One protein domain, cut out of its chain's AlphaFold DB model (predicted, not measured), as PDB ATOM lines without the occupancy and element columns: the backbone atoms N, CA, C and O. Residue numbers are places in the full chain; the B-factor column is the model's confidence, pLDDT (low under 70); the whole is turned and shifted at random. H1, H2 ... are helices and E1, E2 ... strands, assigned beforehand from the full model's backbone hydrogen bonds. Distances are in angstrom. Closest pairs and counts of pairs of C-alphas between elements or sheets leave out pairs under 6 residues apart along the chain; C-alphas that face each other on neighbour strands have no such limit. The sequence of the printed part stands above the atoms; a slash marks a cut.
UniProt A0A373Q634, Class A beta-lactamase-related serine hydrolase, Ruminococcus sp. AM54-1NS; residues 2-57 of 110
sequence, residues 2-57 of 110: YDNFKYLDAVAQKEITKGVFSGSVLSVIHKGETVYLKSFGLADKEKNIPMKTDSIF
ATOM      1  N   TYR A   2     169.467 131.571 110.388       66.94
ATOM      2  CA  TYR A   2     168.079 131.482 110.882       66.94
ATOM      3  C   TYR A   2     167.769 132.406 112.075       66.94
ATOM      4  O   TYR A   2     166.801 132.215 112.801       66.94
ATOM      5  N   ASP A   3     168.578 133.440 112.292       65.81
ATOM      6  CA  ASP A   3     168.618 134.169 113.567       65.81
ATOM      7  C   ASP A   3     167.446 135.141 113.801       65.81
ATOM      8  O   ASP A   3     167.374 135.789 114.845       65.81
ATOM      9  N   ASN A   4     166.500 135.239 112.858       79.94
ATOM     10  CA  ASN A   4     165.456 136.267 112.868       79.94
ATOM     11  C   ASN A   4     164.012 135.751 112.957       79.94
ATOM     12  O   ASN A   4     163.072 136.440 112.563       79.94
ATOM     13  N   PHE A   5     163.794 134.582 113.563       88.50
ATOM     14  CA  PHE A   5     162.434 134.116 113.881       88.50
ATOM     15  C   PHE A   5     161.721 134.949 114.958       88.50
ATOM     16  O   PHE A   5     160.521 134.786 115.164       88.50
ATOM     17  N   LYS A   6     162.414 135.911 115.580       87.06
ATOM     18  CA  LYS A   6     161.821 136.887 116.511       87.06
ATOM     19  C   LYS A   6     160.650 137.653 115.892       87.06
ATOM     20  O   LYS A   6     159.704 137.992 116.594       87.06
ATOM     21  N   TYR A   7     160.685 137.897 114.580       89.88
ATOM     22  CA  TYR A   7     159.560 138.522 113.883       89.88
ATOM     23  C   TYR A   7     158.337 137.601 113.808       89.88
ATOM     24  O   TYR A   7     157.217 138.090 113.918       89.88
ATOM     25  N   LEU A   8     158.529 136.282 113.682       92.00
ATOM     26  CA  LEU A   8     157.429 135.313 113.701       92.00
ATOM     27  C   LEU A   8     156.784 135.247 115.084       92.00
ATOM     28  O   LEU A   8     155.560 135.303 115.178       92.00
ATOM     29  N   ASP A   9     157.605 135.204 116.138       92.62
ATOM     30  CA  ASP A   9     157.135 135.267 117.526       92.62
ATOM     31  C   ASP A   9     156.293 136.538 117.747       92.62
ATOM     32  O   ASP A   9     155.161 136.477 118.229       92.62
ATOM     33  N   ALA A  10     156.821 137.697 117.336       93.19
ATOM     34  CA  ALA A  10     156.163 138.988 117.516       93.19
ATOM     35  C   ALA A  10     154.836 139.088 116.749       93.19
ATOM     36  O   ALA A  10     153.856 139.608 117.283       93.19
ATOM     37  N   VAL A  11     154.783 138.592 115.509       93.25
ATOM     38  CA  VAL A  11     153.557 138.597 114.700       93.25
ATOM     39  C   VAL A  11     152.513 137.656 115.294       93.25
ATOM     40  O   VAL A  11     151.373 138.078 115.486       93.25
ATOM     41  N   ALA A  12     152.889 136.422 115.642       93.94
ATOM     42  CA  ALA A  12     151.967 135.461 116.242       93.94
ATOM     43  C   ALA A  12     151.375 136.009 117.548       93.94
ATOM     44  O   ALA A  12     150.157 135.999 117.735       93.94
ATOM     45  N   GLN A  13     152.222 136.574 118.412       93.69
ATOM     46  CA  GLN A  13     151.786 137.170 119.670       93.69
ATOM     47  C   GLN A  13     150.866 138.375 119.444       93.69
ATOM     48  O   GLN A  13     149.828 138.480 120.093       93.69
ATOM     49  N   LYS A  14     151.205 139.263 118.501       95.25
ATOM     50  CA  LYS A  14     150.403 140.451 118.171       95.25
ATOM     51  C   LYS A  14     148.990 140.083 117.730       95.25
ATOM     52  O   LYS A  14     148.033 140.706 118.186       95.25
ATOM     53  N   GLU A  15     148.846 139.099 116.850       94.44
ATOM     54  CA  GLU A  15     147.534 138.704 116.329       94.44
ATOM     55  C   GLU A  15     146.689 137.950 117.370       94.44
ATOM     56  O   GLU A  15     145.470 138.139 117.424       94.44
ATOM     57  N   ILE A  16     147.327 137.199 118.276       94.81
ATOM     58  CA  ILE A  16     146.651 136.605 119.440       94.81
ATOM     59  C   ILE A  16     146.171 137.690 120.404       94.81
ATOM     60  O   ILE A  16     145.021 137.662 120.835       94.81
ATOM     61  N   THR A  17     147.009 138.684 120.714       93.56
ATOM     62  CA  THR A  17     146.633 139.799 121.596       93.56
ATOM     63  C   THR A  17     145.492 140.635 121.010       93.56
ATOM     64  O   THR A  17     144.629 141.092 121.756       93.56
ATOM     65  N   LYS A  18     145.432 140.797 119.684       95.00
ATOM     66  CA  LYS A  18     144.298 141.432 118.991       95.00
ATOM     67  C   LYS A  18     143.022 140.583 118.979       95.00
ATOM     68  O   LYS A  18     141.969 141.095 118.613       95.00
ATOM     69  N   GLY A  19     143.107 139.302 119.331       91.69
ATOM     70  CA  GLY A  19     141.974 138.381 119.317       91.69
ATOM     71  C   GLY A  19     141.567 137.897 117.924       91.69
ATOM     72  O   GLY A  19     140.446 137.419 117.773       91.69
ATOM     73  N   VAL A  20     142.447 137.993 116.919       92.62
ATOM     74  CA  VAL A  20     142.166 137.480 115.562       92.62
ATOM     75  C   VAL A  20     142.053 135.954 115.578       92.62
ATOM     76  O   VAL A  20     141.197 135.377 114.912       92.62
ATOM     77  N   PHE A  21     142.882 135.296 116.386       90.69
ATOM     78  CA  PHE A  21     142.803 133.866 116.671       90.69
ATOM     79  C   PHE A  21     143.189 133.593 118.126       90.69
ATOM     80  O   PHE A  21     144.019 134.291 118.704       90.69
ATOM     81  N   SER A  22     142.585 132.560 118.721       93.19
ATOM     82  CA  SER A  22     142.823 132.195 120.130       93.19
ATOM     83  C   SER A  22     144.191 131.545 120.351       93.19
ATOM     84  O   SER A  22     144.774 131.679 121.426       93.19
ATOM     85  N   GLY A  23     144.726 130.882 119.327       94.56
ATOM     86  CA  GLY A  23     146.046 130.274 119.335       94.56
ATOM     87  C   GLY A  23     146.476 129.866 117.932       94.56
ATOM     88  O   GLY A  23     145.666 129.825 117.006       94.56
ATOM     89  N   SER A  24     147.764 129.590 117.766       94.75
ATOM     90  CA  SER A  24     148.356 129.208 116.483       94.75
ATOM     91  C   SER A  24     149.591 128.330 116.676       94.75
ATOM     92  O   SER A  24     150.227 128.359 117.730       94.75
ATOM     93  N   VAL A  25     149.932 127.549 115.651       95.81
ATOM     94  CA  VAL A  25     151.205 126.826 115.550       95.81
ATOM     95  C   VAL A  25     151.882 127.274 114.265       95.81
ATOM     96  O   VAL A  25     151.266 127.253 113.202       95.81
ATOM     97  N   LEU A  26     153.136 127.706 114.363       94.75
ATOM     98  CA  LEU A  26     153.933 128.141 113.222       94.75
ATOM     99  C   LEU A  26     155.093 127.170 113.031       94.75
ATOM    100  O   LEU A  26     155.819 126.880 113.982       94.75
ATOM    101  N   SER A  27     155.271 126.708 111.793       94.25
ATOM    102  CA  SER A  27     156.362 125.824 111.385       94.25
ATOM    103  C   SER A  27     157.051 126.374 110.139       94.25
ATOM    104  O   SER A  27     156.380 126.842 109.218       94.25
ATOM    105  N   VAL A  28     158.381 126.315 110.104       93.56
ATOM    106  CA  VAL A  28     159.189 126.634 108.922       93.56
ATOM    107  C   VAL A  28     160.057 125.431 108.600       93.56
ATOM    108  O   VAL A  28     160.843 124.980 109.435       93.56
ATOM    109  N   ILE A  29     159.926 124.944 107.370       93.88
ATOM    110  CA  ILE A  29     160.712 123.834 106.840       93.88
ATOM    111  C   ILE A  29     161.652 124.394 105.775       93.88
ATOM    112  O   ILE A  29     161.207 125.043 104.827       93.88
ATOM    113  N   HIS A  30     162.950 124.148 105.919       93.31
ATOM    114  CA  HIS A  30     163.961 124.523 104.939       93.31
ATOM    115  C   HIS A  30     164.795 123.299 104.577       93.31
ATOM    116  O   HIS A  30     165.332 122.634 105.454       93.31
ATOM    117  N   LYS A  31     164.902 122.998 103.275       94.19
ATOM    118  CA  LYS A  31     165.630 121.820 102.759       94.19
ATOM    119  C   LYS A  31     165.211 120.492 103.418       94.19
ATOM    120  O   LYS A  31     166.036 119.621 103.644       94.19
ATOM    121  N   GLY A  32     163.917 120.345 103.708       94.50
ATOM    122  CA  GLY A  32     163.359 119.138 104.327       94.50
ATOM    123  C   GLY A  32     163.501 119.071 105.850       94.50
ATOM    124  O   GLY A  32     162.928 118.173 106.457       94.50
ATOM    125  N   GLU A  33     164.183 120.029 106.477       93.88
ATOM    126  CA  GLU A  33     164.348 120.086 107.929       93.88
ATOM    127  C   GLU A  33     163.468 121.174 108.547       93.88
ATOM    128  O   GLU A  33     163.370 122.292 108.034       93.88
ATOM    129  N   THR A  34     162.835 120.859 109.677       93.44
ATOM    130  CA  THR A  34     162.088 121.842 110.466       93.44
ATOM    131  C   THR A  34     163.071 122.735 111.213       93.44
ATOM    132  O   THR A  34     163.676 122.323 112.199       93.44
ATOM    133  N   VAL A  35     163.215 123.975 110.755       94.06
ATOM    134  CA  VAL A  35     164.142 124.964 111.333       94.06
ATOM    135  C   VAL A  35     163.476 125.851 112.385       94.06
ATOM    136  O   VAL A  35     164.157 126.544 113.138       94.06
ATOM    137  N   TYR A  36     162.145 125.832 112.455       93.75
ATOM    138  CA  TYR A  36     161.353 126.549 113.449       93.75
ATOM    139  C   TYR A  36     160.014 125.842 113.653       93.75
ATOM    140  O   TYR A  36     159.340 125.529 112.675       93.75
ATOM    141  N   LEU A  37     159.621 125.615 114.906       95.31
ATOM    142  CA  LEU A  37     158.313 125.082 115.280       95.31
ATOM    143  C   LEU A  37     157.935 125.608 116.665       95.31
ATOM    144  O   LEU A  37     158.622 125.313 117.642       95.31
ATOM    145  N   LYS A  38     156.855 126.384 116.761       95.50
ATOM    146  CA  LYS A  38     156.344 126.901 118.040       95.50
ATOM    147  C   LYS A  38     154.827 127.002 118.047       95.50
ATOM    148  O   LYS A  38     154.212 127.259 117.014       95.50
ATOM    149  N   SER A  39     154.243 126.844 119.231       96.44
ATOM    150  CA  SER A  39     152.832 127.104 119.506       96.44
ATOM    151  C   SER A  39     152.651 128.383 120.327       96.44
ATOM    152  O   SER A  39     153.506 128.750 121.132       96.44
ATOM    153  N   PHE A  40     151.520 129.055 120.127       95.75
ATOM    154  CA  PHE A  40     151.156 130.297 120.801       95.75
ATOM    155  C   PHE A  40     149.676 130.274 121.194       95.75
ATOM    156  O   PHE A  40     148.838 129.771 120.443       95.75
ATOM    157  N   GLY A  41     149.341 130.876 122.336       94.94
ATOM    158  CA  GLY A  41     147.958 131.049 122.788       94.94
ATOM    159  C   GLY A  41     147.278 129.757 123.253       94.94
ATOM    160  O   GLY A  41     147.914 128.862 123.815       94.94
ATOM    161  N   LEU A  42     145.966 129.682 123.043       95.38
ATOM    162  CA  LEU A  42     145.088 128.617 123.524       95.38
ATOM    163  C   LEU A  42     144.473 127.837 122.356       95.38
ATOM    164  O   LEU A  42     144.022 128.426 121.373       95.38
ATOM    165  N   ALA A  43     144.422 126.512 122.487       94.31
ATOM    166  CA  ALA A  43     143.671 125.633 121.591       94.31
ATOM    167  C   ALA A  43     142.159 125.737 121.829       94.31
ATOM    168  O   ALA A  43     141.376 125.679 120.884       94.31
ATOM    169  N   ASP A  44     141.755 125.931 123.086       91.94
ATOM    170  CA  ASP A  44     140.367 126.154 123.486       91.94
ATOM    171  C   ASP A  44     140.335 127.304 124.496       91.94
ATOM    172  O   ASP A  44     140.921 127.215 125.580       91.94
ATOM    173  N   LYS A  45     139.680 128.402 124.114       89.81
ATOM    174  CA  LYS A  45     139.592 129.613 124.934       89.81
ATOM    175  C   LYS A  45     138.626 129.446 126.108       89.81
ATOM    176  O   LYS A  45     138.881 130.003 127.167       89.81
ATOM    177  N   GLU A  46     137.547 128.683 125.943       91.88
ATOM    178  CA  GLU A  46     136.536 128.481 126.991       91.88
ATOM    179  C   GLU A  46     137.072 127.566 128.089       91.88
ATOM    180  O   GLU A  46     136.871 127.812 129.277       91.88
ATOM    181  N   LYS A  47     137.815 126.531 127.690       93.38
ATOM    182  CA  LYS A  47     138.405 125.549 128.609       93.38
ATOM    183  C   LYS A  47     139.817 125.906 129.068       93.38
ATOM    184  O   LYS A  47     140.416 125.127 129.803       93.38
ATOM    185  N   ASN A  48     140.353 127.051 128.639       92.56
ATOM    186  CA  ASN A  48     141.730 127.482 128.903       92.56
ATOM    187  C   ASN A  48     142.780 126.403 128.569       92.56
ATOM    188  O   ASN A  48     143.743 126.199 129.308       92.56
ATOM    189  N   ILE A  49     142.600 125.698 127.449       94.69
ATOM    190  CA  ILE A  49     143.531 124.645 127.027       94.69
ATOM    191  C   ILE A  49     144.681 125.293 126.248       94.69
ATOM    192  O   ILE A  49     144.421 125.923 125.218       94.69
ATOM    193  N   PRO A  50     145.946 125.136 126.678       95.19
ATOM    194  CA  PRO A  50     147.088 125.723 125.988       95.19
ATOM    195  C   PRO A  50     147.309 125.090 124.613       95.19
ATOM    196  O   PRO A  50     147.121 123.885 124.429       95.19
ATOM    197  N   MET A  51     147.740 125.904 123.649       96.75
ATOM    198  CA  MET A  51     148.094 125.424 122.317       96.75
ATOM    199  C   MET A  51     149.395 124.616 122.357       96.75
ATOM    200  O   MET A  51     150.419 125.087 122.859       96.75
ATOM    201  N   LYS A  52     149.379 123.426 121.760       96.69
ATOM    202  CA  LYS A  52     150.556 122.560 121.590       96.69
ATOM    203  C   LYS A  52     150.922 122.412 120.119       96.69
ATOM    204  O   LYS A  52     150.053 122.521 119.258       96.69
ATOM    205  N   THR A  53     152.185 122.121 119.828       96.31
ATOM    206  CA  THR A  53     152.688 121.928 118.455       96.31
ATOM    207  C   THR A  53     152.072 120.727 117.730       96.31
ATOM    208  O   THR A  53     152.112 120.683 116.508       96.31
ATOM    209  N   ASP A  54     151.488 119.780 118.465       95.38
ATOM    210  CA  ASP A  54     150.783 118.586 117.982       95.38
ATOM    211  C   ASP A  54     149.246 118.718 118.044       95.38
ATOM    212  O   ASP A  54     148.522 117.740 117.860       95.38
ATOM    213  N   SER A  55     148.726 119.924 118.302       94.25
ATOM    214  CA  SER A  55     147.278 120.163 118.338       94.25
ATOM    215  C   SER A  55     146.649 119.913 116.964       94.25
ATOM    216  O   SER A  55     147.193 120.307 115.933       94.25
ATOM    217  N   ILE A  56     145.471 119.285 116.943       92.12
ATOM    218  CA  ILE A  56     144.764 118.956 115.700       92.12
ATOM    219  C   ILE A  56     143.938 120.158 115.231       92.12
ATOM    220  O   ILE A  56     143.090 120.666 115.965       92.12
ATOM    221  N   PHE A  57     144.136 120.559 113.974       90.50
ATOM    222  CA  PHE A  57     143.391 121.639 113.327       90.50
ATOM    223  C   PHE A  57     142.447 121.107 112.248       90.50
ATOM    224  O   PHE A  57     142.745 120.144 111.543       90.50
TER     225      PHE A  57
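This is residues 2 to 57 of the 110 residues of the protein "Class A beta-lactamase-related serine hydrolase" of Ruminococcus sp. AM54-1NS (UniProt A0A373Q634). A long two-stranded hairpin, E1 and E2, makes a narrow ribbon with the single helix H1 packed over one face and running roughly along it. E2 bends near its far end, and residues 45 to 57 fold back from there on the side away from H1, a stretch with no named element. The printed part has 56 residues with one named helix and two named strands, in the order H1, E1, E2 along the chain; the sheet, in the order E1, E2, is antiparallel, and the class is mixed, helices and strands. The whole is only just compact, close to loose, with a radius of gyration of the C-alphas of 12.1 A, and its outline is only just elongated, spanning 38 by 22 by 13 A.

Begin with the sheet, where E1, residues 23 to 30, and E2, residues 33 to 44, form a hairpin of antiparallel neighbours with 174 degrees between their directions. Look at C-alphas 25 and 39, which face each other at 4.3 A, and at C-alphas 30 and 33, which face each other at 5.4 A. Across the pair, N 26 and O 38 are within hydrogen-bond range at 2.9 A, and N 40 and O 24 at 2.8 A. At residue 41 E2 bends by 72 degrees, and past the bend its residues 42 to 44 pair with residues 49 to 50 in a short antiparallel pairing. Now turn to H1, residues 6 to 17, whose closest C-alphas to E1 are those of Ile 16 and Gly 23, 6.4 A apart. Its closest C-alphas to E2 are those of Ile 16 and Gly 41, 6.6 A apart. The centre of H1 is 12.0 A from that of E1 and 11.5 A from that of E2. In H1 every O i to N i+4 pair is within hydrogen-bond range.

Find C-alpha 23 at (146.046, 130.274, 119.335); from there E1 runs 23.7 A to C-alpha 30 at (163.961, 124.523, 104.939). E2, the longest strand with 12 residues, measures 29.2 A from C-alpha 33 to C-alpha 44, which stands at (140.367, 126.154, 123.486). Go back to C-alpha 6 at (161.821, 136.887, 116.511), where H1 begins; it runs 16.3 A to C-alpha 17.

The two C-alphas farthest apart are those of Lys 31 and Glu 46, at 38.4 A. The C-alphas of Tyr 2 and Phe 57, the first and last printed, are 26.7 A apart. The printed part has no cut, and the links H1 to E1 and E1 to E2 are both tight. The mean pLDDT of the printed part is 92.4, and you find values under 70 at residues 2 to 3.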